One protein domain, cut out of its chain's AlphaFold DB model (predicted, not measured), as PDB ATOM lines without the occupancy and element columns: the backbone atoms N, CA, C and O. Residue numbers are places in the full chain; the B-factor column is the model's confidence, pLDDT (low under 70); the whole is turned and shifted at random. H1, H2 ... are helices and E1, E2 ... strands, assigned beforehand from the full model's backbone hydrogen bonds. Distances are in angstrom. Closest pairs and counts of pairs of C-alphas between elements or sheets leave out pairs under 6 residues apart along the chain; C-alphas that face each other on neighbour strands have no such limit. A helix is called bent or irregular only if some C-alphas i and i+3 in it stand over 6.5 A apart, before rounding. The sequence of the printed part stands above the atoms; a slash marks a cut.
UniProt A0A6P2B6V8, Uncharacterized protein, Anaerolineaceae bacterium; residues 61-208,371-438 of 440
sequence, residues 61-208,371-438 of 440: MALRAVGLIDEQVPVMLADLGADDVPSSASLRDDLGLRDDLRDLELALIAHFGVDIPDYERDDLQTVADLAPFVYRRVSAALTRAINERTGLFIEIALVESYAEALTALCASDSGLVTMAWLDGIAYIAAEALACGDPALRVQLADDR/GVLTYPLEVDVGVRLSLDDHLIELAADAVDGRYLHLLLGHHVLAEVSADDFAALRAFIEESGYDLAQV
ATOM      1  N   MET A  61     124.499 209.455 147.763       98.38
ATOM      2  CA  MET A  61     123.415 208.498 147.973       98.38
ATOM      3  C   MET A  61     123.098 207.834 146.635       98.38
ATOM      4  O   MET A  61     122.437 208.426 145.782       98.38
ATOM      5  N   ALA A  62     123.598 206.616 146.447       98.19
ATOM      6  CA  ALA A  62     123.343 205.818 145.258       98.19
ATOM      7  C   ALA A  62     121.981 205.123 145.366       98.19
ATOM      8  O   ALA A  62     121.707 204.425 146.344       98.19
ATOM      9  N   LEU A  63     121.121 205.284 144.364       97.88
ATOM     10  CA  LEU A  63     119.837 204.588 144.320       97.88
ATOM     11  C   LEU A  63     119.433 204.251 142.892       97.88
ATOM     12  O   LEU A  63     119.724 204.990 141.953       97.88
ATOM     13  N   ARG A  64     118.730 203.132 142.738       97.38
ATOM     14  CA  ARG A  64     118.031 202.790 141.503       97.38
ATOM     15  C   ARG A  64     116.594 203.279 141.624       97.38
ATOM     16  O   ARG A  64     115.900 202.878 142.554       97.38
ATOM     17  N   ALA A  65     116.148 204.107 140.686       97.06
ATOM     18  CA  ALA A  65     114.770 204.575 140.697       97.06
ATOM     19  C   ALA A  65     113.779 203.450 140.345       97.06
ATOM     20  O   ALA A  65     114.075 202.587 139.515       97.06
ATOM     21  N   VAL A  66     112.589 203.473 140.952       94.56
ATOM     22  CA  VAL A  66     111.551 202.438 140.756       94.56
ATOM     23  C   VAL A  66     110.747 202.566 139.453       94.56
ATOM     24  O   VAL A  66     109.885 201.732 139.202       94.56
ATOM     25  N   GLY A  67     111.023 203.571 138.614       95.25
ATOM     26  CA  GLY A  67     110.358 203.758 137.316       95.25
ATOM     27  C   GLY A  67     109.047 204.552 137.354       95.25
ATOM     28  O   GLY A  67     108.443 204.760 136.308       95.25
ATOM     29  N   LEU A  68     108.618 205.055 138.520       94.38
ATOM     30  CA  LEU A  68     107.368 205.825 138.638       94.38
ATOM     31  C   LEU A  68     107.351 207.076 137.752       94.38
ATOM     32  O   LEU A  68     106.310 207.436 137.214       94.38
ATOM     33  N   ILE A  69     108.501 207.725 137.552       96.19
ATOM     34  CA  ILE A  69     108.604 208.879 136.649       96.19
ATOM     35  C   ILE A  69     108.338 208.467 135.195       96.19
ATOM     36  O   ILE A  69     107.635 209.184 134.482       96.19
ATOM     37  N   ASP A  70     108.842 207.312 134.759       96.25
ATOM     38  CA  ASP A  70     108.618 206.802 133.402       96.25
ATOM     39  C   ASP A  70     107.141 206.454 133.165       96.25
ATOM     40  O   ASP A  70     106.610 206.706 132.083       96.25
ATOM     41  N   GLU A  71     106.459 205.937 134.190       94.31
ATOM     42  CA  GLU A  71     105.013 205.677 134.171       94.31
ATOM     43  C   GLU A  71     104.187 206.975 134.200       94.31
ATOM     44  O   GLU A  71     103.129 207.062 133.574       94.31
ATOM     45  N   GLN A  72     104.679 208.006 134.890       93.38
ATOM     46  CA  GLN A  72     103.982 209.277 135.071       93.38
ATOM     47  C   GLN A  72     104.007 210.173 133.839       93.38
ATOM     48  O   GLN A  72     103.025 210.866 133.564       93.38
ATOM     49  N   VAL A  73     105.140 210.237 133.137       96.06
ATOM     50  CA  VAL A  73     105.324 211.181 132.025       96.06
ATOM     51  C   VAL A  73     104.217 211.037 130.967       96.06
ATOM     52  O   VAL A  73     103.644 212.064 130.597       96.06
ATOM     53  N   PRO A  74     103.830 209.825 130.520       95.88
ATOM     54  CA  PRO A  74     102.701 209.652 129.607       95.88
ATOM     55  C   PRO A  74     101.366 210.164 130.163       95.88
ATOM     56  O   PRO A  74     100.597 210.762 129.419       95.88
ATOM     57  N   VAL A  75     101.101 209.982 131.462       93.44
ATOM     58  CA  VAL A  75      99.870 210.470 132.111       93.44
ATOM     59  C   VAL A  75      99.837 211.997 132.133       93.44
ATOM     60  O   VAL A  75      98.841 212.600 131.752       93.44
ATOM     61  N   MET A  76     100.956 212.632 132.492       94.94
ATOM     62  CA  MET A  76     101.092 214.090 132.437       94.94
ATOM     63  C   MET A  76     100.879 214.622 131.008       94.94
ATOM     64  O   MET A  76     100.250 215.660 130.812       94.94
ATOM     65  N   LEU A  77     101.406 213.932 129.991       95.62
ATOM     66  CA  LEU A  77     101.204 214.316 128.593       95.62
ATOM     67  C   LEU A  77      99.745 214.139 128.153       95.62
ATOM     68  O   LEU A  77      99.213 215.017 127.473       95.62
ATOM     69  N   ALA A  78      99.073 213.071 128.578       94.56
ATOM     70  CA  ALA A  78      97.645 212.875 128.337       94.56
ATOM     71  C   ALA A  78      96.806 214.041 128.898       94.56
ATOM     72  O   ALA A  78      95.930 214.560 128.205       94.56
ATOM     73  N   ASP A  79      97.143 214.552 130.088       92.81
ATOM     74  CA  ASP A  79      96.484 215.726 130.685       92.81
ATOM     75  C   ASP A  79      96.713 217.026 129.886       92.81
ATOM     76  O   ASP A  79      95.890 217.946 129.919       92.81
ATOM     77  N   LEU A  80      97.790 217.088 129.094       94.19
ATOM     78  CA  LEU A  80      98.049 218.149 128.113       94.19
ATOM     79  C   LEU A  80      97.368 217.902 126.751       94.19
ATOM     80  O   LEU A  80      97.540 218.696 125.823       94.19
ATOM     81  N   GLY A  81      96.581 216.832 126.616       94.88
ATOM     82  CA  GLY A  81      95.914 216.427 125.376       94.88
ATOM     83  C   GLY A  81      96.825 215.694 124.386       94.88
ATOM     84  O   GLY A  81      96.548 215.701 123.184       94.88
ATOM     85  N   ALA A  82      97.917 215.105 124.874       93.75
ATOM     86  CA  ALA A  82      98.952 214.433 124.095       93.75
ATOM     87  C   ALA A  82      98.999 212.919 124.389       93.75
ATOM     88  O   ALA A  82      99.993 212.399 124.897       93.75
ATOM     89  N   ASP A  83      97.925 212.208 124.043       94.50
ATOM     90  CA  ASP A  83      97.819 210.749 124.186       94.50
ATOM     91  C   ASP A  83      98.639 209.984 123.128       94.50
ATOM     92  O   ASP A  83      98.719 210.395 121.966       94.50
ATOM     93  N   ASP A  84      99.205 208.831 123.509       92.88
ATOM     94  CA  ASP A  84      99.907 207.884 122.619       92.88
ATOM     95  C   ASP A  84     101.041 208.502 121.770       92.88
ATOM     96  O   ASP A  84     101.330 208.075 120.644       92.88
ATOM     97  N   VAL A  85     101.707 209.525 122.303       93.94
ATOM     98  CA  VAL A  85     102.749 210.252 121.577       93.94
ATOM     99  C   VAL A  85     104.063 209.461 121.573       93.94
ATOM    100  O   VAL A  85     104.535 209.035 122.628       93.94
ATOM    101  N   PRO A  86     104.709 209.268 120.402       96.19
ATOM    102  CA  PRO A  86     105.986 208.571 120.342       96.19
ATOM    103  C   PRO A  86     107.073 209.368 121.069       96.19
ATOM    104  O   PRO A  86     107.122 210.592 120.985       96.19
ATOM    105  N   SER A  87     108.020 208.673 121.700       96.31
ATOM    106  CA  SER A  87     109.106 209.307 122.463       96.31
ATOM    107  C   SER A  87     109.967 210.277 121.636       96.31
ATOM    108  O   SER A  87     110.541 211.216 122.177       96.31
ATOM    109  N   SER A  88     110.027 210.109 120.312       97.31
ATOM    110  CA  SER A  88     110.750 211.009 119.406       97.31
ATOM    111  C   SER A  88     109.989 212.283 119.019       97.31
ATOM    112  O   SER A  88     110.534 213.078 118.256       97.31
ATOM    113  N   ALA A  89     108.731 212.449 119.437       97.50
ATOM    114  CA  ALA A  89     107.924 213.608 119.068       97.50
ATOM    115  C   ALA A  89     108.517 214.896 119.643       97.50
ATOM    116  O   ALA A  89     108.878 214.945 120.821       97.50
ATOM    117  N   SER A  90     108.585 215.936 118.812       97.25
ATOM    118  CA  SER A  90     108.994 217.284 119.202       97.25
ATOM    119  C   SER A  90     107.973 217.879 120.168       97.25
ATOM    120  O   SER A  90     106.787 217.988 119.846       97.25
ATOM    121  N   LEU A  91     108.437 218.329 121.336       95.25
ATOM    122  CA  LEU A  91     107.581 218.997 122.322       95.25
ATOM    123  C   LEU A  91     106.946 220.266 121.738       95.25
ATOM    124  O   LEU A  91     105.817 220.601 122.068       95.25
ATOM    125  N   ARG A  92     107.651 220.971 120.847       94.44
ATOM    126  CA  ARG A  92     107.162 222.222 120.250       94.44
ATOM    127  C   ARG A  92     106.351 221.958 118.986       94.44
ATOM    128  O   ARG A  92     105.217 222.413 118.867       94.44
ATOM    129  N   ASP A  93     106.921 221.204 118.050       95.62
ATOM    130  CA  ASP A  93     106.335 221.065 116.714       95.62
ATOM    131  C   ASP A  93     105.201 220.037 116.668       95.62
ATOM    132  O   ASP A  93     104.187 220.283 116.014       95.62
ATOM    133  N   ASP A  94     105.359 218.901 117.356       94.44
ATOM    134  CA  ASP A  94     104.417 217.782 117.256       94.44
ATOM    135  C   ASP A  94     103.310 217.875 118.315       94.44
ATOM    136  O   ASP A  94     102.149 217.619 118.002       94.44
ATOM    137  N   LEU A  95     103.642 218.295 119.543       92.75
ATOM    138  CA  LEU A  95     102.643 218.515 120.602       92.75
ATOM    139  C   LEU A  95     101.961 219.886 120.523       92.75
ATOM    140  O   LEU A  95     100.998 220.142 121.243       92.75
ATOM    141  N   GLY A  96     102.459 220.790 119.675       90.81
ATOM    142  CA  GLY A  96     101.934 222.149 119.562       90.81
ATOM    143  C   GLY A  96     102.092 222.978 120.839       90.81
ATOM    144  O   GLY A  96     101.376 223.971 121.008       90.81
ATOM    145  N   LEU A  97     103.003 222.585 121.740       90.94
ATOM    146  CA  LEU A  97     103.323 223.391 122.910       90.94
ATOM    147  C   LEU A  97     103.981 224.688 122.448       90.94
ATOM    148  O   LEU A  97     104.730 224.744 121.472       90.94
ATOM    149  N   ARG A  98     103.694 225.761 123.177       90.31
ATOM    150  CA  ARG A  98     104.291 227.070 122.920       90.31
ATOM    151  C   ARG A  98     105.813 227.008 123.063       90.31
ATOM    152  O   ARG A  98     106.329 226.238 123.868       90.31
ATOM    153  N   ASP A  99     106.524 227.901 122.373       87.31
ATOM    154  CA  ASP A  99     107.993 228.010 122.467       87.31
ATOM    155  C   ASP A  99     108.485 228.229 123.905       87.31
ATOM    156  O   ASP A  99     109.591 227.825 124.262       87.31
ATOM    157  N   ASP A 100     107.649 228.865 124.729       88.12
ATOM    158  CA  ASP A 100     107.907 229.102 126.142       88.12
ATOM    159  C   ASP A 100     107.554 227.912 127.043       88.12
ATOM    160  O   ASP A 100     107.615 228.077 128.246       88.12
ATOM    161  N   LEU A 101     107.159 226.748 126.516       94.38
ATOM    162  CA  LEU A 101     106.867 225.513 127.264       94.38
ATOM    163  C   LEU A 101     106.039 225.705 128.553       94.38
ATOM    164  O   LEU A 101     106.104 224.884 129.462       94.38
ATOM    165  N   ARG A 102     105.246 226.779 128.650       94.69
ATOM    166  CA  ARG A 102     104.630 227.183 129.919       94.69
ATOM    167  C   ARG A 102     103.611 226.162 130.412       94.69
ATOM    168  O   ARG A 102     103.507 225.929 131.610       94.69
ATOM    169  N   ASP A 103     102.860 225.572 129.489       94.44
ATOM    170  CA  ASP A 103     101.850 224.567 129.819       94.44
ATOM    171  C   ASP A 103     102.515 223.274 130.323       94.44
ATOM    172  O   ASP A 103     102.067 222.693 131.308       94.44
ATOM    173  N   LEU A 104     103.651 222.893 129.725       96.00
ATOM    174  CA  LEU A 104     104.477 221.779 130.194       96.00
ATOM    175  C   LEU A 104     105.084 222.063 131.572       96.00
ATOM    176  O   LEU A 104     105.062 221.195 132.430       96.00
ATOM    177  N   GLU A 105     105.599 223.270 131.803       96.62
ATOM    178  CA  GLU A 105     106.145 223.673 133.102       96.62
ATOM    179  C   GLU A 105     105.088 223.580 134.214       96.62
ATOM    180  O   GLU A 105     105.355 223.022 135.275       96.62
ATOM    181  N   LEU A 106     103.862 224.053 133.958       94.94
ATOM    182  CA  LEU A 106     102.755 223.921 134.909       94.94
ATOM    183  C   LEU A 106     102.402 222.455 135.187       94.94
ATOM    184  O   LEU A 106     102.134 222.107 136.337       94.94
ATOM    185  N   ALA A 107     102.429 221.599 134.163       94.69
ATOM    186  CA  ALA A 107     102.199 220.169 134.328       94.69
ATOM    187  C   ALA A 107     103.330 219.498 135.130       94.69
ATOM    188  O   ALA A 107     103.062 218.727 136.047       94.69
ATOM    189  N   LEU A 108     104.591 219.850 134.873       96.19
ATOM    190  CA  LEU A 108     105.732 219.324 135.625       96.19
ATOM    191  C   LEU A 108     105.673 219.713 137.108       96.19
ATOM    192  O   LEU A 108     105.906 218.871 137.975       96.19
ATOM    193  N   ILE A 109     105.286 220.954 137.411       94.44
ATOM    194  CA  ILE A 109     105.082 221.407 138.793       94.44
ATOM    195  C   ILE A 109     103.944 220.614 139.442       94.44
ATOM    196  O   ILE A 109     104.095 220.143 140.567       94.44
ATOM    197  N   ALA A 110     102.824 220.428 138.740       91.75
ATOM    198  CA  ALA A 110     101.670 219.719 139.283       91.75
ATOM    199  C   ALA A 110     101.974 218.241 139.588       91.75
ATOM    200  O   ALA A 110     101.711 217.781 140.700       91.75
ATOM    201  N   HIS A 111     102.562 217.517 138.631       92.56
ATOM    202  CA  HIS A 111     102.791 216.073 138.741       92.56
ATOM    203  C   HIS A 111     104.050 215.720 139.534       92.56
ATOM    204  O   HIS A 111     104.049 214.751 140.288       92.56
ATOM    205  N   PHE A 112     105.119 216.505 139.409       94.81
ATOM    206  CA  PHE A 112     106.431 216.145 139.956       94.81
ATOM    207  C   PHE A 112     106.977 217.143 140.976       94.81
ATOM    208  O   PHE A 112     107.979 216.855 141.623       94.81
ATOM    209  N   GLY A 113     106.347 218.312 141.136       93.94
ATOM    210  CA  GLY A 113     106.856 219.361 142.021       93.94
ATOM    211  C   GLY A 113     108.171 219.970 141.529       93.94
ATOM    212  O   GLY A 113     108.984 220.392 142.352       93.94
ATOM    213  N   VAL A 114     108.410 219.976 140.210       95.56
ATOM    214  CA  VAL A 114     109.636 220.518 139.601       95.56
ATOM    215  C   VAL A 114     109.327 221.538 138.511       95.56
ATOM    216  O   VAL A 114     108.386 221.378 137.740       95.56
ATOM    217  N   ASP A 115     110.147 222.580 138.439       96.38
ATOM    218  CA  ASP A 115     110.100 223.643 137.436       96.38
ATOM    219  C   ASP A 115     111.108 223.411 136.293       96.38
ATOM    220  O   ASP A 115     111.991 222.547 136.376       96.38
ATOM    221  N   ILE A 116     110.982 224.210 135.222       96.06
ATOM    222  CA  ILE A 116     111.939 224.266 134.108       96.06
ATOM    223  C   ILE A 116     112.729 225.575 134.194       96.06
ATOM    224  O   ILE A 116     112.220 226.615 133.773       96.06
ATOM    225  N   PRO A 117     113.987 225.552 134.665       94.56
ATOM    226  CA  PRO A 117     114.824 226.741 134.637       94.56
ATOM    227  C   PRO A 117     115.018 227.251 133.205       94.56
ATOM    228  O   PRO A 117     115.217 226.461 132.281       94.56
ATOM    229  N   ASP A 118     115.051 228.575 133.027       93.31
ATOM    230  CA  ASP A 118     115.193 229.212 131.706       93.31
ATOM    231  C   ASP A 118     116.380 228.665 130.895       93.31
ATOM    232  O   ASP A 118     116.305 228.552 129.673       93.31
ATOM    233  N   TYR A 119     117.477 228.304 131.570       92.56
ATOM    234  CA  TYR A 119     118.700 227.818 130.932       92.56
ATOM    235  C   TYR A 119     118.650 226.341 130.500       92.56
ATOM    236  O   TYR A 119     119.499 225.943 129.710       92.56
ATOM    237  N   GLU A 120     117.689 225.539 130.980       94.81
ATOM    238  CA  GLU A 120     117.503 224.127 130.574       94.81
ATOM    239  C   GLU A 120     116.376 223.969 129.540       94.81
ATOM    240  O   GLU A 120     116.156 222.886 129.000       94.81
ATOM    241  N   ARG A 121     115.638 225.043 129.234       94.75
ATOM    242  CA  ARG A 121     114.454 224.977 128.364       94.75
ATOM    243  C   ARG A 121     114.785 224.556 126.925       94.75
ATOM    244  O   ARG A 121     113.958 223.929 126.258       94.75
ATOM    245  N   ASP A 122     115.984 224.878 126.450       94.00
ATOM    246  CA  ASP A 122     116.461 224.496 125.113       94.00
ATOM    247  C   ASP A 122     116.935 223.030 125.039       94.00
ATOM    248  O   ASP A 122     117.007 222.465 123.942       94.00
ATOM    249  N   ASP A 123     117.196 222.398 126.190       95.12
ATOM    250  CA  ASP A 123     117.589 220.986 126.279       95.12
ATOM    251  C   ASP A 123     116.378 220.046 126.147       95.12
ATOM    252  O   ASP A 123     116.523 218.895 125.744       95.12
ATOM    253  N   LEU A 124     115.170 220.541 126.441       96.69
ATOM    254  CA  LEU A 124     113.914 219.809 126.276       96.69
ATOM    255  C   LEU A 124     113.414 219.928 124.834       96.69
ATOM    256  O   LEU A 124     112.751 220.907 124.469       96.69
ATOM    257  N   GLN A 125     113.730 218.937 123.999       96.56
ATOM    258  CA  GLN A 125     113.369 218.942 122.577       96.56
ATOM    259  C   GLN A 125     112.247 217.955 122.264       96.56
ATOM    260  O   GLN A 125     111.333 218.283 121.507       96.56
ATOM    261  N   THR A 126     112.296 216.771 122.864       97.94
ATOM    262  CA  THR A 126     111.430 215.631 122.570       97.94
ATOM    263  C   THR A 126     110.797 215.047 123.828       97.94
ATOM    264  O   THR A 126     111.234 215.316 124.947       97.94
ATOM    265  N   VAL A 127     109.769 214.214 123.656       97.44
ATOM    266  CA  VAL A 127     109.145 213.473 124.769       97.44
ATOM    267  C   VAL A 127     110.161 212.597 125.517       97.44
ATOM    268  O   VAL A 127     110.099 212.506 126.741       97.44
ATOM    269  N   ALA A 128     111.134 212.006 124.816       97.44
ATOM    270  CA  ALA A 128     112.197 211.195 125.412       97.44
ATOM    271  C   ALA A 128     113.088 211.975 126.394       97.44
ATOM    272  O   ALA A 128     113.699 211.363 127.268       97.44
ATOM    273  N   ASP A 129     113.148 213.303 126.275       97.56
ATOM    274  CA  ASP A 129     113.964 214.148 127.149       97.56
ATOM    275  C   ASP A 129     113.288 214.403 128.508       97.56
ATOM    276  O   ASP A 129     113.961 214.772 129.473       97.56
ATOM    277  N   LEU A 130     111.969 214.178 128.615       97.62
ATOM    278  CA  LEU A 130     111.184 214.517 129.804       97.62
ATOM    279  C   LEU A 130     111.548 213.670 131.022       97.62
ATOM    280  O   LEU A 130     111.821 214.233 132.076       97.62
ATOM    281  N   ALA A 131     111.582 212.339 130.905       97.19
ATOM    282  CA  ALA A 131     111.879 211.486 132.059       97.19
ATOM    283  C   ALA A 131     113.296 211.740 132.619       97.19
ATOM    284  O   ALA A 131     113.406 212.030 133.812       97.19
ATOM    285  N   PRO A 132     114.378 211.768 131.807       97.12
ATOM    286  CA  PRO A 132     115.712 212.133 132.296       97.12
ATOM    287  C   PRO A 132     115.776 213.533 132.922       97.12
ATOM    288  O   PRO A 132     116.476 213.737 133.918       97.12
ATOM    289  N   PHE A 133     115.049 214.505 132.359       97.50
ATOM    290  CA  PHE A 133     114.929 215.841 132.939       97.50
ATOM    291  C   PHE A 133     114.269 215.791 134.323       97.50
ATOM    292  O   PHE A 133     114.839 216.303 135.288       97.50
ATOM    293  N   VAL A 134     113.116 215.128 134.443       97.62
ATOM    294  CA  VAL A 134     112.378 214.987 135.705       97.62
ATOM    295  C   VAL A 134     113.229 214.273 136.749       97.62
ATOM    296  O   VAL A 134     113.359 214.782 137.858       97.62
ATOM    297  N   TYR A 135     113.890 213.166 136.399       97.25
ATOM    298  CA  TYR A 135     114.810 212.461 137.296       97.25
ATOM    299  C   TYR A 135     115.891 213.384 137.869       97.25
ATOM    300  O   TYR A 135     116.130 213.389 139.081       97.25
ATOM    301  N   ARG A 136     116.514 214.213 137.020       96.31
ATOM    302  CA  ARG A 136     117.542 215.174 137.442       96.31
ATOM    303  C   ARG A 136     116.969 216.244 138.372       96.31
ATOM    304  O   ARG A 136     117.583 216.550 139.392       96.31
ATOM    305  N   ARG A 137     115.804 216.812 138.042       97.12
ATOM    306  CA  ARG A 137     115.168 217.865 138.852       97.12
ATOM    307  C   ARG A 137     114.663 217.336 140.195       97.12
ATOM    308  O   ARG A 137     114.921 217.971 141.210       97.12
ATOM    309  N   VAL A 138     114.027 216.164 140.217       96.94
ATOM    310  CA  VAL A 138     113.570 215.491 141.445       96.94
ATOM    311  C   VAL A 138     114.756 215.165 142.353       96.94
ATOM    312  O   VAL A 138     114.710 215.448 143.545       96.94
ATOM    313  N   SER A 139     115.856 214.657 141.792       96.94
ATOM    314  CA  SER A 139     117.091 214.401 142.550       96.94
ATOM    315  C   SER A 139     117.676 215.683 143.152       96.94
ATOM    316  O   SER A 139     118.060 215.699 144.319       96.94
ATOM    317  N   ALA A 140     117.702 216.781 142.387       96.06
ATOM    318  CA  ALA A 140     118.180 218.073 142.877       96.06
ATOM    319  C   ALA A 140     117.278 218.647 143.984       96.06
ATOM    320  O   ALA A 140     117.786 219.176 144.975       96.06
ATOM    321  N   ALA A 141     115.957 218.519 143.836       96.25
ATOM    322  CA  ALA A 141     114.991 218.932 144.847       96.25
ATOM    323  C   ALA A 141     115.146 218.111 146.137       96.25
ATOM    324  O   ALA A 141     115.216 218.690 147.219       96.25
ATOM    325  N   LEU A 142     115.327 216.790 146.024       97.06
ATOM    326  CA  LEU A 142     115.593 215.916 147.165       97.06
ATOM    327  C   LEU A 142     116.900 216.286 147.883       97.06
ATOM    328  O   LEU A 142     116.913 216.428 149.104       97.06
ATOM    329  N   THR A 143     117.994 216.500 147.142       96.88
ATOM    330  CA  THR A 143     119.268 216.978 147.705       96.88
ATOM    331  C   THR A 143     119.076 218.281 148.483       96.88
ATOM    332  O   THR A 143     119.620 218.424 149.581       96.88
ATOM    333  N   ARG A 144     118.304 219.229 147.938       95.88
ATOM    334  CA  ARG A 144     118.020 220.503 148.606       95.88
ATOM    335  C   ARG A 144     117.227 220.288 149.895       95.88
ATOM    336  O   ARG A 144     117.668 220.758 150.938       95.88
ATOM    337  N   ALA A 145     116.137 219.525 149.844       96.44
ATOM    338  CA  ALA A 145     115.298 219.255 151.010       96.44
ATOM    339  C   ALA A 145     116.082 218.561 152.141       96.44
ATOM    340  O   ALA A 145     115.966 218.925 153.311       96.44
ATOM    341  N   ILE A 146     116.959 217.611 151.795       97.00
ATOM    342  CA  ILE A 146     117.865 216.973 152.759       97.00
ATOM    343  C   ILE A 146     118.837 217.999 153.356       97.00
ATOM    344  O   ILE A 146     119.027 218.023 154.573       97.00
ATOM    345  N   ASN A 147     119.460 218.846 152.530       96.56
ATOM    346  CA  ASN A 147     120.421 219.847 152.995       96.56
ATOM    347  C   ASN A 147     119.779 220.888 153.918       96.56
ATOM    348  O   ASN A 147     120.350 221.204 154.957       96.56
ATOM    349  N   GLU A 148     118.591 221.383 153.580       96.12
ATOM    350  CA  GLU A 148     117.869 222.372 154.384       96.12
ATOM    351  C   GLU A 148     117.501 221.828 155.769       96.12
ATOM    352  O   GLU A 148     117.620 222.547 156.764       96.12
ATOM    353  N   ARG A 149     117.118 220.547 155.854       96.38
ATOM    354  CA  ARG A 149     116.750 219.896 157.119       96.38
ATOM    355  C   ARG A 149     117.964 219.502 157.960       96.38
ATOM    356  O   ARG A 149     117.969 219.696 159.171       96.38
ATOM    357  N   THR A 150     119.007 218.966 157.329       97.00
ATOM    358  CA  THR A 150     120.127 218.324 158.046       97.00
ATOM    359  C   THR A 150     121.410 219.156 158.088       97.00
ATOM    360  O   THR A 150     122.309 218.871 158.881       97.00
ATOM    361  N   GLY A 151     121.551 220.148 157.206       96.50
ATOM    362  CA  GLY A 151     122.809 220.846 156.934       96.50
ATOM    363  C   GLY A 151     123.865 219.997 156.212       96.50
ATOM    364  O   GLY A 151     124.992 220.460 156.028       96.50
ATOM    365  N   LEU A 152     123.541 218.760 155.817       96.44
ATOM    366  CA  LEU A 152     124.468 217.840 155.161       96.44
ATOM    367  C   LEU A 152     124.483 218.061 153.650       96.44
ATOM    368  O   LEU A 152     123.451 218.298 153.025       96.44
ATOM    369  N   PHE A 153     125.662 217.953 153.045       96.56
ATOM    370  CA  PHE A 153     125.810 217.983 151.593       96.56
ATOM    371  C   PHE A 153     125.700 216.556 151.054       96.56
ATOM    372  O   PHE A 153     126.602 215.744 151.277       96.56
ATOM    373  N   ILE A 154     124.589 216.256 150.373       96.56
ATOM    374  CA  ILE A 154     124.307 214.944 149.780       96.56
ATOM    375  C   ILE A 154     124.029 215.092 148.291       96.56
ATOM    376  O   ILE A 154     123.161 215.855 147.881       96.56
ATOM    377  N   GLU A 155     124.741 214.322 147.487       96.19
ATOM    378  CA  GLU A 155     124.501 214.152 146.061       96.19
ATOM    379  C   GLU A 155     123.707 212.864 145.830       96.19
ATOM    380  O   GLU A 155     124.145 211.783 146.228       96.19
ATOM    381  N   ILE A 156     122.547 212.961 145.180       97.62
ATOM    382  CA  ILE A 156     121.806 211.780 144.725       97.62
ATOM    383  C   ILE A 156     122.434 211.271 143.423       97.62
ATOM    384  O   ILE A 156     122.449 211.982 142.417       97.62
ATOM    385  N   ALA A 157     122.920 210.032 143.434       97.00
ATOM    386  CA  ALA A 157     123.428 209.341 142.256       97.00
ATOM    387  C   ALA A 157     122.415 208.283 141.804       97.00
ATOM    388  O   ALA A 157     122.229 207.257 142.461       97.00
ATOM    389  N   LEU A 158     121.757 208.535 140.673       97.31
ATOM    390  CA  LEU A 158     120.878 207.553 140.047       97.31
ATOM    391  C   LEU A 158     121.727 206.513 139.314       97.31
ATOM    392  O   LEU A 158     122.496 206.865 138.422       97.31
ATOM    393  N   VAL A 159     121.578 205.249 139.698       97.31
ATOM    394  CA  VAL A 159     122.285 204.113 139.092       97.31
ATOM    395  C   VAL A 159     121.333 203.237 138.284       97.31
ATOM    396  O   VAL A 159     120.125 203.213 138.530       97.31
ATOM    397  N   GLU A 160     121.871 202.464 137.341       94.94
ATOM    398  CA  GLU A 160     121.051 201.612 136.469       94.94
ATOM    399  C   GLU A 160     120.647 200.297 137.155       94.94
ATOM    400  O   GLU A 160     119.635 199.677 136.816       94.94
ATOM    401  N   SER A 161     121.433 199.857 138.142       95.06
ATOM    402  CA  SER A 161     121.238 198.571 138.814       95.06
ATOM    403  C   SER A 161     121.625 198.606 140.292       95.06
ATOM    404  O   SER A 161     122.499 199.362 140.713       95.06
ATOM    405  N   TYR A 162     121.036 197.711 141.089       95.56
ATOM    406  CA  TYR A 162     121.439 197.537 142.489       95.56
ATOM    407  C   TYR A 162     122.875 197.012 142.639       95.56
ATOM    408  O   TYR A 162     123.511 197.273 143.655       95.56
ATOM    409  N   ALA A 163     123.416 196.326 141.624       94.50
ATOM    410  CA  ALA A 163     124.818 195.909 141.605       94.50
ATOM    411  C   ALA A 163     125.774 197.111 141.509       94.50
ATOM    412  O   ALA A 163     126.822 197.125 142.154       94.50
ATOM    413  N   GLU A 164     125.401 198.143 140.749       96.06
ATOM    414  CA  GLU A 164     126.156 199.396 140.670       96.06
ATOM    415  C   GLU A 164     126.089 200.171 141.995       96.06
ATOM    416  O   GLU A 164     127.131 200.588 142.499       96.06
ATOM    417  N   ALA A 165     124.906 200.271 142.617       97.25
ATOM    418  CA  ALA A 165     124.763 200.860 143.956       97.25
ATOM    419  C   ALA A 165     125.603 200.117 145.011       97.25
ATOM    420  O   ALA A 165     126.297 200.753 145.802       97.25
ATOM    421  N   LEU A 166     125.588 198.779 144.996       97.00
ATOM    422  CA  LEU A 166     126.413 197.943 145.872       97.00
ATOM    423  C   LEU A 166     127.911 198.180 145.638       97.00
ATOM    424  O   LEU A 166     128.673 198.319 146.591       97.00
ATOM    425  N   THR A 167     128.332 198.248 144.374       96.19
ATOM    426  CA  THR A 167     129.729 198.526 144.012       96.19
ATOM    427  C   THR A 167     130.160 199.892 144.542       96.19
ATOM    428  O   THR A 167     131.239 200.012 145.120       96.19
ATOM    429  N   ALA A 168     129.309 200.910 144.392       96.31
ATOM    430  CA  ALA A 168     129.576 202.251 144.893       96.31
ATOM    431  C   ALA A 168     129.644 202.289 146.431       96.31
ATOM    432  O   ALA A 168     130.587 202.860 146.978       96.31
ATOM    433  N   LEU A 169     128.717 201.611 147.123       97.50
ATOM    434  CA  LEU A 169     128.733 201.443 148.581       97.50
ATOM    435  C   LEU A 169     130.055 200.828 149.054       97.50
ATOM    436  O   LEU A 169     130.743 201.416 149.888       97.50
ATOM    437  N   CYS A 170     130.448 199.685 148.485       96.94
ATOM    438  CA  CYS A 170     131.660 198.982 148.903       96.94
ATOM    439  C   CYS A 170     132.964 199.702 148.504       96.94
ATOM    440  O   CYS A 170     134.018 199.372 149.041       96.94
ATOM    441  N   ALA A 171     132.916 200.681 147.594       96.31
ATOM    442  CA  ALA A 171     134.055 201.519 147.209       96.31
ATOM    443  C   ALA A 171     134.208 202.786 148.079       96.31
ATOM    444  O   ALA A 171     135.001 203.675 147.744       96.31
ATOM    445  N   SER A 172     133.460 202.897 149.182       96.31
ATOM    446  CA  SER A 172     133.454 204.089 150.046       96.31
ATOM    447  C   SER A 172     134.794 204.392 150.721       96.31
ATOM    448  O   SER A 172     135.080 205.549 151.041       96.31
ATOM    449  N   ASP A 173     135.665 203.391 150.864       94.12
ATOM    450  CA  ASP A 173     137.020 203.535 151.408       94.12
ATOM    451  C   ASP A 173     137.968 204.334 150.487       94.12
ATOM    452  O   ASP A 173     139.042 204.777 150.910       94.12
ATOM    453  N   SER A 174     137.559 204.576 149.237       90.94
ATOM    454  CA  SER A 174     138.325 205.336 148.247       90.94
ATOM    455  C   SER A 174     138.321 206.851 148.477       90.94
ATOM    456  O   SER A 174     139.113 207.552 147.848       90.94
ATOM    457  N   GLY A 175     137.473 207.357 149.386       89.94
ATOM    458  CA  GLY A 175     137.320 208.780 149.724       89.94
ATOM    459  C   GLY A 175     136.022 209.421 149.215       89.94
ATOM    460  O   GLY A 175     135.671 210.519 149.656       89.94
ATOM    461  N   LEU A 176     135.286 208.731 148.337       93.38
ATOM    462  CA  LEU A 176     133.901 209.057 147.988       93.38
ATOM    463  C   LEU A 176     132.961 208.201 148.837       93.38
ATOM    464  O   LEU A 176     132.655 207.065 148.489       93.38
ATOM    465  N   VAL A 177     132.525 208.745 149.971       96.44
ATOM    466  CA  VAL A 177     131.675 208.013 150.914       96.44
ATOM    467  C   VAL A 177     130.259 207.910 150.350       96.44
ATOM    468  O   VAL A 177     129.553 208.918 150.248       96.44
ATOM    469  N   THR A 178     129.861 206.689 149.991       97.56
ATOM    470  CA  THR A 178     128.598 206.403 149.310       97.56
ATOM    471  C   THR A 178     127.687 205.567 150.196       97.56
ATOM    472  O   THR A 178     128.016 204.439 150.528       97.56
ATOM    473  N   MET A 179     126.521 206.097 150.552       98.44
ATOM    474  CA  MET A 179     125.403 205.308 151.076       98.44
ATOM    475  C   MET A 179     124.541 204.812 149.915       98.44
ATOM    476  O   MET A 179     124.511 205.445 148.860       98.44
ATOM    477  N   ALA A 180     123.841 203.695 150.089       98.44
ATOM    478  CA  ALA A 180     123.083 203.094 148.999       98.44
ATOM    479  C   ALA A 180     121.702 202.604 149.426       98.44
ATOM    480  O   ALA A 180     121.554 202.005 150.488       98.44
ATOM    481  N   TRP A 181     120.712 202.801 148.556       98.44
ATOM    482  CA  TRP A 181     119.440 202.085 148.611       98.44
ATOM    483  C   TRP A 181     119.565 200.786 147.815       98.44
ATOM    484  O   TRP A 181     119.716 200.802 146.592       98.44
ATOM    485  N   LEU A 182     119.522 199.659 148.522       97.81
ATOM    486  CA  LEU A 182     119.718 198.319 147.970       97.81
ATOM    487  C   LEU A 182     118.426 197.508 148.049       97.81
ATOM    488  O   LEU A 182     117.673 197.644 149.010       97.81
ATOM    489  N   ASP A 183     118.176 196.625 147.083       96.19
ATOM    490  CA  ASP A 183     117.154 195.592 147.269       96.19
ATOM    491  C   ASP A 183     117.593 194.555 148.317       96.19
ATOM    492  O   ASP A 183     118.729 194.548 148.801       96.19
ATOM    493  N   GLY A 184     116.679 193.646 148.665       95.06
ATOM    494  CA  GLY A 184     116.954 192.592 149.635       95.06
ATOM    495  C   GLY A 184     118.207 191.759 149.344       95.06
ATOM    496  O   GLY A 184     118.900 191.382 150.279       95.06
ATOM    497  N   ILE A 185     118.526 191.464 148.081       95.19
ATOM    498  CA  ILE A 185     119.656 190.582 147.739       95.19
ATOM    499  C   ILE A 185     120.970 191.349 147.696       95.19
ATOM    500  O   ILE A 185     121.968 190.868 148.234       95.19
ATOM    501  N   ALA A 186     120.970 192.547 147.120       96.25
ATOM    502  CA  ALA A 186     122.121 193.432 147.133       96.25
ATOM    503  C   ALA A 186     122.506 193.821 148.568       96.25
ATOM    504  O   ALA A 186     123.694 193.871 148.877       96.25
ATOM    505  N   TYR A 187     121.534 194.000 149.470       97.00
ATOM    506  CA  TYR A 187     121.807 194.196 150.894       97.00
ATOM    507  C   TYR A 187     122.510 192.983 151.532       97.00
ATOM    508  O   TYR A 187     123.543 193.147 152.175       97.00
ATOM    509  N   ILE A 188     122.018 191.753 151.323       96.19
ATOM    510  CA  ILE A 188     122.679 190.558 151.889       96.19
ATOM    511  C   ILE A 188     124.094 190.398 151.311       96.19
ATOM    512  O   ILE A 188     125.008 189.973 152.017       96.19
ATOM    513  N   ALA A 189     124.304 190.773 150.045       95.50
ATOM    514  CA  ALA A 189     125.639 190.829 149.462       95.50
ATOM    515  C   ALA A 189     126.526 191.890 150.146       95.50
ATOM    516  O   ALA A 189     127.673 191.585 150.469       95.50
ATOM    517  N   ALA A 190     126.007 193.091 150.434       96.50
ATOM    518  CA  ALA A 190     126.727 194.121 151.193       96.50
ATOM    519  C   ALA A 190     127.127 193.636 152.597       96.50
ATOM    520  O   ALA A 190     128.268 193.839 153.018       96.50
ATOM    521  N   GLU A 191     126.215 192.948 153.292       95.81
ATOM    522  CA  GLU A 191     126.461 192.347 154.608       95.81
ATOM    523  C   GLU A 191     127.551 191.265 154.522       95.81
ATOM    524  O   GLU A 191     128.494 191.266 155.314       95.81
ATOM    525  N   ALA A 192     127.485 190.381 153.520       95.19
ATOM    526  CA  ALA A 192     128.487 189.336 153.293       95.19
ATOM    527  C   ALA A 192     129.879 189.901 152.956       95.19
ATOM    528  O   ALA A 192     130.896 189.321 153.341       95.19
ATOM    529  N   LEU A 193     129.928 191.044 152.265       95.75
ATOM    530  CA  LEU A 193     131.154 191.789 151.962       95.75
ATOM    531  C   LEU A 193     131.617 192.680 153.127       95.75
ATOM    532  O   LEU A 193     132.691 193.275 153.037       95.75
ATOM    533  N   ALA A 194     130.838 192.758 154.211       96.50
ATOM    534  CA  ALA A 194     131.064 193.628 155.361       96.50
ATOM    535  C   ALA A 194     131.295 195.100 154.968       96.50
ATOM    536  O   ALA A 194     132.136 195.779 155.558       96.50
ATOM    537  N   CYS A 195     130.570 195.575 153.949       96.62
ATOM    538  CA  CYS A 195     130.769 196.905 153.375       96.62
ATOM    539  C   CYS A 195     129.646 197.903 153.713       96.62
ATOM    540  O   CYS A 195     129.716 199.061 153.306       96.62
ATOM    541  N   GLY A 196     128.645 197.496 154.502       96.50
ATOM    542  CA  GLY A 196     127.674 198.434 155.050       96.50
ATOM    543  C   GLY A 196     126.732 197.865 156.109       96.50
ATOM    544  O   GLY A 196     126.580 196.652 156.239       96.50
ATOM    545  N   ASP A 197     126.110 198.779 156.853       97.75
ATOM    546  CA  ASP A 197     125.131 198.521 157.908       97.75
ATOM    547  C   ASP A 197     123.744 199.013 157.457       97.75
ATOM    548  O   ASP A 197     123.643 200.144 156.963       97.75
ATOM    549  N   PRO A 198     122.669 198.221 157.620       98.12
ATOM    550  CA  PRO A 198     121.327 198.669 157.273       98.12
ATOM    551  C   PRO A 198     120.822 199.700 158.285       98.12
ATOM    552  O   PRO A 198     121.098 199.588 159.481       98.12
ATOM    553  N   ALA A 199     120.033 200.663 157.817       98.19
ATOM    554  CA  ALA A 199     119.476 201.713 158.665       98.19
ATOM    555  C   ALA A 199     117.970 201.875 158.478       98.19
ATOM    556  O   ALA A 199     117.200 201.655 159.414       98.19
ATOM    557  N   LEU A 200     117.537 202.164 157.250       98.50
ATOM    558  CA  LEU A 200     116.129 202.348 156.908       98.50
ATOM    559  C   LEU A 200     115.662 201.301 155.905       98.50
ATOM    560  O   LEU A 200     116.448 200.758 155.131       98.50
ATOM    561  N   ARG A 201     114.357 201.053 155.877       97.88
ATOM    562  CA  ARG A 201     113.692 200.209 154.882       97.88
ATOM    563  C   ARG A 201     112.466 200.894 154.305       97.88
ATOM    564  O   ARG A 201     111.749 201.613 155.001       97.88
ATOM    565  N   VAL A 202     112.205 200.595 153.040       97.62
ATOM    566  CA  VAL A 202     110.986 200.993 152.340       97.62
ATOM    567  C   VAL A 202     109.821 200.120 152.797       97.62
ATOM    568  O   VAL A 202     109.924 198.891 152.819       97.62
ATOM    569  N   GLN A 203     108.696 200.753 153.118       96.31
ATOM    570  CA  GLN A 203     107.423 200.080 153.335       96.31
ATOM    571  C   GLN A 203     106.372 200.558 152.336       96.31
ATOM    572  O   GLN A 203     106.272 201.751 152.038       96.31
ATOM    573  N   LEU A 204     105.571 199.613 151.839       94.12
ATOM    574  CA  LEU A 204     104.472 199.864 150.915       94.12
ATOM    575  C   LEU A 204     103.140 199.416 151.518       94.12
ATOM    576  O   LEU A 204     103.071 198.341 152.108       94.12
ATOM    577  N   ALA A 205     102.084 200.205 151.324       92.62
ATOM    578  CA  ALA A 205     100.711 199.784 151.556       92.62
ATOM    579  C   ALA A 205     100.308 198.644 150.602       92.62
ATOM    580  O   ALA A 205     100.678 198.652 149.424       92.62
ATOM    581  N   ASP A 206      99.539 197.675 151.105       88.50
ATOM    582  CA  ASP A 206      98.913 196.629 150.284       88.50
ATOM    583  C   ASP A 206      97.951 197.233 149.248       88.50
ATOM    584  O   ASP A 206      97.957 196.836 148.083       88.50
ATOM    585  N   ASP A 207      97.150 198.206 149.678       82.94
ATOM    586  CA  ASP A 207      96.319 199.060 148.844       82.94
ATOM    587  C   ASP A 207      97.186 200.179 148.282       82.94
ATOM    588  O   ASP A 207      97.182 201.285 148.805       82.94
ATOM    589  N   ARG A 208      97.993 199.872 147.258       80.25
ATOM    590  CA  ARG A 208      98.886 200.861 146.643       80.25
ATOM    591  C   ARG A 208      98.064 202.092 146.245       80.25
ATOM    592  O   ARG A 208      97.279 201.984 145.296       80.25
ATOM    593  N   GLY A 371     113.416 197.929 149.580       97.44
ATOM    594  CA  GLY A 371     114.610 198.759 149.550       97.44
ATOM    595  C   GLY A 371     115.149 198.935 150.963       97.44
ATOM    596  O   GLY A 371     114.366 199.035 151.910       97.44
ATOM    597  N   VAL A 372     116.468 198.949 151.106       98.44
ATOM    598  CA  VAL A 372     117.192 199.082 152.371       98.44
ATOM    599  C   VAL A 372     118.265 200.151 152.200       98.44
ATOM    600  O   VAL A 372     119.179 199.985 151.390       98.44
ATOM    601  N   LEU A 373     118.164 201.241 152.957       98.62
ATOM    602  CA  LEU A 373     119.242 202.214 153.062       98.62
ATOM    603  C   LEU A 373     120.371 201.589 153.867       98.62
ATOM    604  O   LEU A 373     120.172 201.152 155.001       98.62
ATOM    605  N   THR A 374     121.551 201.558 153.266       98.62
ATOM    606  CA  THR A 374     122.746 200.946 153.832       98.62
ATOM    607  C   THR A 374     123.864 201.982 153.885       98.62
ATOM    608  O   THR A 374     124.187 202.609 152.871       98.62
ATOM    609  N   TYR A 375     124.455 202.167 155.065       98.56
ATOM    610  CA  TYR A 375     125.586 203.070 155.277       98.56
ATOM    611  C   TYR A 375     126.909 202.313 155.249       98.56
ATOM    612  O   TYR A 375     127.014 201.279 155.907       98.56
ATOM    613  N   PRO A 376     127.952 202.838 154.590       98.19
ATOM    614  CA  PRO A 376     129.289 202.286 154.716       98.19
ATOM    615  C   PRO A 376     129.883 202.668 156.082       98.19
ATOM    616  O   PRO A 376     129.428 203.612 156.743       98.19
ATOM    617  N   LEU A 377     130.929 201.957 156.511       96.81
ATOM    618  CA  LEU A 377     131.568 202.166 157.818       96.81
ATOM    619  C   LEU A 377     132.137 203.587 157.989       96.81
ATOM    620  O   LEU A 377     132.241 204.075 159.114       96.81
ATOM    621  N   GLU A 378     132.448 204.259 156.885       97.19
ATOM    622  CA  GLU A 378     133.030 205.599 156.820       97.19
ATOM    623  C   GLU A 378     132.053 206.727 157.190       97.19
ATOM    624  O   GLU A 378     132.505 207.829 157.503       97.19
ATOM    625  N   VAL A 379     130.731 206.500 157.168       97.56
ATOM    626  CA  VAL A 379     129.766 207.528 157.603       97.56
ATOM    627  C   VAL A 379     129.756 207.605 159.127       97.56
ATOM    628  O   VAL A 379     129.445 206.618 159.799       97.56
ATOM    629  N   ASP A 380     130.042 208.786 159.676       97.31
ATOM    630  CA  ASP A 380     130.010 209.046 161.116       97.31
ATOM    631  C   ASP A 380     128.637 208.732 161.731       97.31
ATOM    632  O   ASP A 380     127.597 209.106 161.192       97.31
ATOM    633  N   VAL A 381     128.618 208.124 162.923       97.38
ATOM    634  CA  VAL A 381     127.371 207.724 163.611       97.38
ATOM    635  C   VAL A 381     126.404 208.899 163.799       97.38
ATOM    636  O   VAL A 381     125.204 208.735 163.622       97.38
ATOM    637  N   GLY A 382     126.911 210.096 164.116       97.75
ATOM    638  CA  GLY A 382     126.066 211.288 164.253       97.75
ATOM    639  C   GLY A 382     125.405 211.721 162.940       97.75
ATOM    640  O   GLY A 382     124.286 212.221 162.963       97.75
ATOM    641  N   VAL A 383     126.070 211.490 161.803       97.62
ATOM    642  CA  VAL A 383     125.509 211.741 160.469       97.62
ATOM    643  C   VAL A 383     124.435 210.706 160.147       97.62
ATOM    644  O   VAL A 383     123.374 211.097 159.675       97.62
ATOM    645  N   ARG A 384     124.669 209.420 160.459       97.94
ATOM    646  CA  ARG A 384     123.678 208.345 160.259       97.94
ATOM    647  C   ARG A 384     122.385 208.629 161.017       97.94
ATOM    648  O   ARG A 384     121.348 208.752 160.390       97.94
ATOM    649  N   LEU A 385     122.479 208.866 162.329       97.62
ATOM    650  CA  LEU A 385     121.312 209.160 163.169       97.62
ATOM    651  C   LEU A 385     120.546 210.396 162.676       97.62
ATOM    652  O   LEU A 385     119.326 210.374 162.589       97.62
ATOM    653  N   SER A 386     121.269 211.460 162.302       97.25
ATOM    654  CA  SER A 386     120.648 212.664 161.743       97.25
ATOM    655  C   SER A 386     119.913 212.367 160.435       97.25
ATOM    656  O   SER A 386     118.812 212.865 160.225       97.25
ATOM    657  N   LEU A 387     120.500 211.568 159.542       97.88
ATOM    658  CA  LEU A 387     119.849 211.202 158.287       97.88
ATOM    659  C   LEU A 387     118.652 210.284 158.501       97.88
ATOM    660  O   LEU A 387     117.636 210.513 157.857       97.88
ATOM    661  N   ASP A 388     118.748 209.302 159.392       97.88
ATOM    662  CA  ASP A 388     117.652 208.380 159.692       97.88
ATOM    663  C   ASP A 388     116.406 209.146 160.156       97.88
ATOM    664  O   ASP A 388     115.345 209.032 159.534       97.88
ATOM    665  N   ASP A 389     116.565 210.012 161.163       97.12
ATOM    666  CA  ASP A 389     115.481 210.832 161.710       97.12
ATOM    667  C   ASP A 389     114.850 211.724 160.624       97.12
ATOM    668  O   ASP A 389     113.637 211.693 160.392       97.12
ATOM    669  N   HIS A 390     115.675 212.491 159.903       97.62
ATOM    670  CA  HIS A 390     115.167 213.479 158.950       97.62
ATOM    671  C   HIS A 390     114.653 212.856 157.651       97.62
ATOM    672  O   HIS A 390     113.768 213.444 157.036       97.62
ATOM    673  N   LEU A 391     115.156 211.699 157.208       97.50
ATOM    674  CA  LEU A 391     114.608 211.003 156.040       97.50
ATOM    675  C   LEU A 391     113.236 210.402 156.343       97.50
ATOM    676  O   LEU A 391     112.372 210.432 155.472       97.50
ATOM    677  N   ILE A 392     113.009 209.903 157.562       96.56
ATOM    678  CA  ILE A 392     111.678 209.451 157.993       96.56
ATOM    679  C   ILE A 392     110.704 210.637 158.049       96.56
ATOM    680  O   ILE A 392     109.578 210.531 157.565       96.56
ATOM    681  N   GLU A 393     111.123 211.777 158.606       95.31
ATOM    682  CA  GLU A 393     110.300 212.995 158.625       95.31
ATOM    683  C   GLU A 393     110.030 213.545 157.221       95.31
ATOM    684  O   GLU A 393     108.918 213.974 156.930       95.31
ATOM    685  N   LEU A 394     111.040 213.527 156.348       95.44
ATOM    686  CA  LEU A 394     110.923 213.938 154.952       95.44
ATOM    687  C   LEU A 394     109.952 213.032 154.191       95.44
ATOM    688  O   LEU A 394     109.098 213.533 153.477       95.44
ATOM    689  N   ALA A 395     110.054 211.715 154.372       94.75
ATOM    690  CA  ALA A 395     109.159 210.730 153.768       94.75
ATOM    691  C   ALA A 395     107.687 210.938 154.155       94.75
ATOM    692  O   ALA A 395     106.796 210.676 153.356       94.75
ATOM    693  N   ALA A 396     107.430 211.406 155.380       92.44
ATOM    694  CA  ALA A 396     106.082 211.690 155.867       92.44
ATOM    695  C   ALA A 396     105.552 213.078 155.451       92.44
ATOM    696  O   ALA A 396     104.380 213.379 155.687       92.44
ATOM    697  N   ASP A 397     106.398 213.933 154.871       92.38
ATOM    698  CA  ASP A 397     106.024 215.268 154.416       92.38
ATOM    699  C   ASP A 397     105.232 215.193 153.103       92.38
ATOM    700  O   ASP A 397     105.690 214.611 152.123       92.38
ATOM    701  N   ALA A 398     104.052 215.816 153.061       87.69
ATOM    702  CA  ALA A 398     103.177 215.755 151.889       87.69
ATOM    703  C   ALA A 398     103.787 216.403 150.633       87.69
ATOM    704  O   ALA A 398     103.438 216.018 149.520       87.69
ATOM    705  N   VAL A 399     104.673 217.392 150.795       88.75
ATOM    706  CA  VAL A 399     105.286 218.117 149.677       88.75
ATOM    707  C   VAL A 399     106.651 217.523 149.364       88.75
ATOM    708  O   VAL A 399     106.874 217.037 148.255       88.75
ATOM    709  N   ASP A 400     107.556 217.519 150.339       92.00
ATOM    710  CA  ASP A 400     108.940 217.112 150.103       92.00
ATOM    711  C   ASP A 400     109.092 215.583 149.997       92.00
ATOM    712  O   ASP A 400     109.973 215.085 149.285       92.00
ATOM    713  N   GLY A 401     108.213 214.820 150.656       93.06
ATOM    714  CA  GLY A 401     108.199 213.355 150.601       93.06
ATOM    715  C   GLY A 401     107.903 212.822 149.204       93.06
ATOM    716  O   GLY A 401     108.374 211.740 148.840       93.06
ATOM    717  N   ARG A 402     107.240 213.624 148.356       93.31
ATOM    718  CA  ARG A 402     106.982 213.296 146.949       93.31
ATOM    719  C   ARG A 402     108.263 212.980 146.185       93.31
ATOM    720  O   ARG A 402     108.279 212.036 145.401       93.31
ATOM    721  N   TYR A 403     109.348 213.723 146.406       95.62
ATOM    722  CA  TYR A 403     110.599 213.489 145.676       95.62
ATOM    723  C   TYR A 403     111.177 212.110 145.987       95.62
ATOM    724  O   TYR A 403     111.614 211.380 145.096       95.62
ATOM    725  N   LEU A 404     111.119 211.722 147.258       95.88
ATOM    726  CA  LEU A 404     111.558 210.411 147.702       95.88
ATOM    727  C   LEU A 404     110.576 209.312 147.259       95.88
ATOM    728  O   LEU A 404     111.003 208.191 146.978       95.88
ATOM    729  N   HIS A 405     109.276 209.609 147.150       94.94
ATOM    730  CA  HIS A 405     108.266 208.683 146.629       94.94
ATOM    731  C   HIS A 405     108.514 208.393 145.150       94.94
ATOM    732  O   HIS A 405     108.615 207.236 144.766       94.94
ATOM    733  N   LEU A 406     108.729 209.424 144.332       95.44
ATOM    734  CA  LEU A 406     109.007 209.276 142.901       95.44
ATOM    735  C   LEU A 406     110.273 208.451 142.621       95.44
ATOM    736  O   LEU A 406     110.331 207.730 141.625       95.44
ATOM    737  N   LEU A 407     111.283 208.539 143.493       97.00
ATOM    738  CA  LEU A 407     112.534 207.794 143.337       97.00
ATOM    739  C   LEU A 407     112.465 206.373 143.915       97.00
ATOM    740  O   LEU A 407     112.931 205.440 143.266       97.00
ATOM    741  N   LEU A 408     111.892 206.183 145.108       96.56
ATOM    742  CA  LEU A 408     111.928 204.900 145.833       96.56
ATOM    743  C   LEU A 408     110.606 204.124 145.821       96.56
ATOM    744  O   LEU A 408     110.557 202.988 146.288       96.56
ATOM    745  N   GLY A 409     109.519 204.742 145.368       94.69
ATOM    746  CA  GLY A 409     108.161 204.202 145.433       94.69
ATOM    747  C   GLY A 409     107.630 204.022 146.851       94.69
ATOM    748  O   GLY A 409     106.640 203.325 147.032       94.69
ATOM    749  N   HIS A 410     108.297 204.584 147.862       94.62
ATOM    750  CA  HIS A 410     107.982 204.336 149.265       94.62
ATOM    751  C   HIS A 410     106.640 204.960 149.674       94.62
ATOM    752  O   HIS A 410     106.295 206.037 149.207       94.62
ATOM    753  N   HIS A 411     105.911 204.329 150.592       93.94
ATOM    754  CA  HIS A 411     104.792 204.984 151.284       93.94
ATOM    755  C   HIS A 411     105.200 205.442 152.679       93.94
ATOM    756  O   HIS A 411     104.746 206.470 153.164       93.94
ATOM    757  N   VAL A 412     106.066 204.659 153.322       94.62
ATOM    758  CA  VAL A 412     106.643 204.955 154.631       94.62
ATOM    759  C   VAL A 412     108.090 204.479 154.630       94.62
ATOM    760  O   VAL A 412     108.412 203.447 154.033       94.62
ATOM    761  N   LEU A 413     108.960 205.222 155.309       96.38
ATOM    762  CA  LEU A 413     110.271 204.733 155.716       96.38
ATOM    763  C   LEU A 413     110.226 204.317 157.181       96.38
ATOM    764  O   LEU A 413     109.652 205.009 158.017       96.38
ATOM    765  N   ALA A 414     110.838 203.179 157.480       96.25
ATOM    766  CA  ALA A 414     110.940 202.666 158.838       96.25
ATOM    767  C   ALA A 414     112.382 202.283 159.149       96.25
ATOM    768  O   ALA A 414     113.118 201.862 158.258       96.25
ATOM    769  N   GLU A 415     112.758 202.358 160.421       97.50
ATOM    770  CA  GLU A 415     114.021 201.796 160.889       97.50
ATOM    771  C   GLU A 415     114.067 200.279 160.667       97.50
ATOM    772  O   GLU A 415     113.045 199.568 160.691       97.50
ATOM    773  N   VAL A 416     115.284 199.791 160.452       97.06
ATOM    774  CA  VAL A 416     115.604 198.371 160.391       97.06
ATOM    775  C   VAL A 416     115.883 197.833 161.793       97.06
ATOM    776  O   VAL A 416     116.649 198.400 162.568       97.06
ATOM    777  N   SER A 417     115.310 196.671 162.095       95.31
ATOM    778  CA  SER A 417     115.638 195.860 163.263       95.31
ATOM    779  C   SER A 417     116.588 194.710 162.902       95.31
ATOM    780  O   SER A 417     116.605 194.220 161.772       95.31
ATOM    781  N   ALA A 418     117.349 194.212 163.882       85.25
ATOM    782  CA  ALA A 418     118.287 193.099 163.677       85.25
ATOM    783  C   ALA A 418     117.618 191.797 163.177       85.25
ATOM    784  O   ALA A 418     118.266 190.966 162.528       85.25
ATOM    785  N   ASP A 419     116.329 191.620 163.472       95.00
ATOM    786  CA  ASP A 419     115.571 190.416 163.131       95.00
ATOM    787  C   ASP A 419     114.926 190.491 161.739       95.00
ATOM    788  O   ASP A 419     114.580 189.450 161.176       95.00
ATOM    789  N   ASP A 420     114.834 191.685 161.141       95.62
ATOM    790  CA  ASP A 420     114.126 191.919 159.873       95.62
ATOM    791  C   ASP A 420     114.634 191.041 158.724       95.62
ATOM    792  O   ASP A 420     113.868 190.648 157.844       95.62
ATOM    793  N   PHE A 421     115.924 190.703 158.741       96.81
ATOM    794  CA  PHE A 421     116.577 189.934 157.680       96.81
ATOM    795  C   PHE A 421     116.973 188.520 158.105       96.81
ATOM    796  O   PHE A 421     117.621 187.810 157.336       96.81
ATOM    797  N   ALA A 422     116.614 188.076 159.315       96.69
ATOM    798  CA  ALA A 422     117.027 186.765 159.822       96.69
ATOM    799  C   ALA A 422     116.524 185.613 158.933       96.69
ATOM    800  O   ALA A 422     117.282 184.701 158.605       96.69
ATOM    801  N   ALA A 423     115.265 185.685 158.488       96.81
ATOM    802  CA  ALA A 423     114.678 184.676 157.609       96.81
ATOM    803  C   ALA A 423     115.316 184.678 156.211       96.81
ATOM    804  O   ALA A 423     115.582 183.612 155.656       96.81
ATOM    805  N   LEU A 424     115.602 185.863 155.657       96.25
ATOM    806  CA  LEU A 424     116.262 185.989 154.359       96.25
ATOM    807  C   LEU A 424     117.692 185.434 154.405       96.25
ATOM    808  O   LEU A 424     118.059 184.641 153.542       96.25
ATOM    809  N   ARG A 425     118.469 185.770 155.442       95.88
ATOM    810  CA  ARG A 425     119.816 185.217 155.661       95.88
ATOM    811  C   ARG A 425     119.802 183.692 155.725       95.88
ATOM    812  O   ARG A 425     120.567 183.052 155.009       95.88
ATOM    813  N   ALA A 426     118.892 183.119 156.514       96.38
ATOM    814  CA  ALA A 426     118.751 181.668 156.627       96.38
ATOM    815  C   ALA A 426     118.413 181.008 155.279       96.38
ATOM    816  O   ALA A 426     118.959 179.957 154.953       96.38
ATOM    817  N   PHE A 427     117.554 181.638 154.474       96.00
ATOM    818  CA  PHE A 427     117.198 181.141 153.144       96.00
ATOM    819  C   PHE A 427     118.377 181.165 152.162       96.00
ATOM    820  O   PHE A 427     118.594 180.187 151.445       96.00
ATOM    821  N   ILE A 428     119.165 182.245 152.145       95.44
ATOM    822  CA  ILE A 428     120.371 182.312 151.310       95.44
ATOM    823  C   ILE A 428     121.399 181.267 151.758       95.44
ATOM    824  O   ILE A 428     121.931 180.549 150.912       95.44
ATOM    825  N   GLU A 429     121.628 181.113 153.065       94.50
ATOM    826  CA  GLU A 429     122.544 180.100 153.605       94.50
ATOM    827  C   GLU A 429     122.109 178.671 153.225       94.50
ATOM    828  O   GLU A 429     122.935 177.878 152.769       94.50
ATOM    829  N   GLU A 430     120.813 178.354 153.327       95.12
ATOM    830  CA  GLU A 430     120.245 177.053 152.934       95.12
ATOM    831  C   GLU A 430     120.457 176.745 151.442       95.12
ATOM    832  O   GLU A 430     120.708 175.597 151.075       95.12
ATOM    833  N   SER A 431     120.405 177.764 150.578       94.44
ATOM    834  CA  SER A 431     120.598 177.598 149.130       94.44
ATOM    835  C   SER A 431     122.028 177.221 148.725       94.44
ATOM    836  O   SER A 431     122.254 176.774 147.594       94.44
ATOM    837  N   GLY A 432     122.993 177.401 149.635       93.62
ATOM    838  CA  GLY A 432     124.421 177.195 149.388       93.62
ATOM    839  C   GLY A 432     125.048 178.247 148.467       93.62
ATOM    840  O   GLY A 432     126.168 178.053 147.992       93.62
ATOM    841  N   TYR A 433     124.327 179.333 148.186       91.81
ATOM    842  CA  TYR A 433     124.761 180.382 147.278       91.81
ATOM    843  C   TYR A 433     125.695 181.369 147.991       91.81
ATOM    844  O   TYR A 433     125.366 181.908 149.046       91.81
ATOM    845  N   ASP A 434     126.867 181.619 147.405       90.38
ATOM    846  CA  ASP A 434     127.851 182.566 147.933       90.38
ATOM    847  C   ASP A 434     127.663 183.940 147.278       90.38
ATOM    848  O   ASP A 434     128.181 184.211 146.191       90.38
ATOM    849  N   LEU A 435     126.897 184.814 147.935       87.94
ATOM    850  CA  LEU A 435     126.613 186.155 147.416       87.94
ATOM    851  C   LEU A 435     127.852 187.059 147.343       87.94
ATOM    852  O   LEU A 435     127.840 188.016 146.571       87.94
ATOM    853  N   ALA A 436     128.951 186.730 148.034       84.62
ATOM    854  CA  ALA A 436     130.205 187.472 147.889       84.62
ATOM    855  C   ALA A 436     130.813 187.332 146.476       84.62
ATOM    856  O   ALA A 436     131.686 188.110 146.092       84.62
ATOM    857  N   GLN A 437     130.352 186.359 145.680       79.94
ATOM    858  CA  GLN A 437     130.795 186.158 144.297       79.94
ATOM    859  C   GLN A 437     129.962 186.924 143.262       79.94
ATOM    860  O   GLN A 437     130.384 187.013 142.114       79.94
ATOM    861  N   VAL A 438     128.807 187.489 143.632       68.94
ATOM    862  CA  VAL A 438     127.887 188.142 142.676       68.94
ATOM    863  C   VAL A 438     128.374 189.531 142.247       68.94
ATOM    864  O   VAL A 438     127.967 190.019 141.197       68.94
TER     865      VAL A 438
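This is residues 61 to 208 and 371 to 438 of the 440 residues of an uncharacterized protein of Anaerolineaceae bacterium (UniProt A0A6P2B6V8). A strongly twisted sheet of six strands has H6 over one face and H4 and H5 over the other, while H3 runs along the edge strand E2 and on past the sheet. There, away from the sheet, H1, H2 and the first part of H3 make a helical lobe with the loop of residues 80 to 101 at one end of the longest axis; H8 lies at the other end. The printed part has 216 residues, with eight named helices and six named strands in the order E1 H1 H2 H3 E2 H4 E3 H5 E4 E5 H6 H7 E6 H8. The sheet runs E2 E1 E3 E5 E4 E6 and is mixed, and the class is mixed, helices and strands. The whole is compact, with a radius of gyration of the C-alphas of 19.3 A and spans of 58 by 39 by 37 A.

Find C-alpha 61 at (123.415, 208.498, 147.973), where E1, residues 61 to 63, begins. Read on to H1, residues 68 to 79, and H2, residues 102 to 112. H3, residues 127 to 150, covers 35.4 A from C-alpha 127 at (109.145, 213.473, 124.769) to C-alpha 150 at (120.127, 218.324, 158.046); it is only just irregular, with C-alphas 128 and 131 6.7 A apart. Then come E2, residues 154 to 158, H4, residues 162 to 170, E3, residues 178 to 182, and H5, residues 184 to 192. E4, residues 197 to 205, is 25.3 A long. After the cut look for E5, residues 372 to 375, H6, residues 381 to 395 and 20.9 A long, H7, residues 401 to 408, and E6, residues 412 to 415. H8, residues 422 to 431, ends at C-alpha 431, (120.598, 177.598, 149.130).

Begin with the sheet, at its edge strand E2. E2 and E1 are parallel, with N 61 and O 155 2.8 A apart; E1 and E3 are parallel, with N 62 and O 179 at 2.8 A. E3 and E5 are antiparallel, with N 180 and O 374 at 3.0 A. E5 and E4 are antiparallel, with N 197 and O 375 at 2.8 A, and so are E4 and E6, with N 201 and O 414 at 2.8 A. E1, H1 H2 H3, E2 is a strand-helix-strand unit, two parallel neighbour strands with helices between. Split units, with another strand between the two, are E2, H4, E3; E3, H5, E4; and E5, H6 H7, E6; their crossovers are right-handed. There are three layers, helices on both faces of the sheet: H3, H6 and H7 on one, H4 and H5 on the other. H5 is over E5 at a height of 9.3 A, and H4 touches it at a shallow tilt of 26 degrees, the same way, closest at the C-alphas of Tyr 162 and Ala 186, 6.2 A. H6 has a height of 9.0 A and runs along the strands, at 7 degrees to E4 on the local plane. H7 stands at the sheet's level and touches H3, C-alphas of Val 138 and Tyr 403 at 5.5 A. H1 and H2 are a helical hairpin at a steep tilt of 42 degrees, closest at the C-alphas of Met 76 and Ala 107, 6.5 A. H1 touches H3 with its residues 69 to 73 alone, C-alphas of Asp 70 and Ala 131 at 5.9 A. H8 is close to H5 but not clearly touching, C-alphas of Ile 188 and Arg 425 at 7.1 A. Every O i to N i+4 pair is within hydrogen-bond range in H2, H4, H5, H6, H7 and H8; in H1 it is 6 of 8, in H3 18 of 20.

The two C-alphas farthest apart are those of Asp 99 and Glu 430, 60.6 A. Residues 209 to 370 are not printed, and C-alphas 208 and 371 are 16.1 A apart across the cut. The links H1 to H2 and H2 to H3 are long. Mean pLDDT of the printed part is 95.2; residue 438 is under 70.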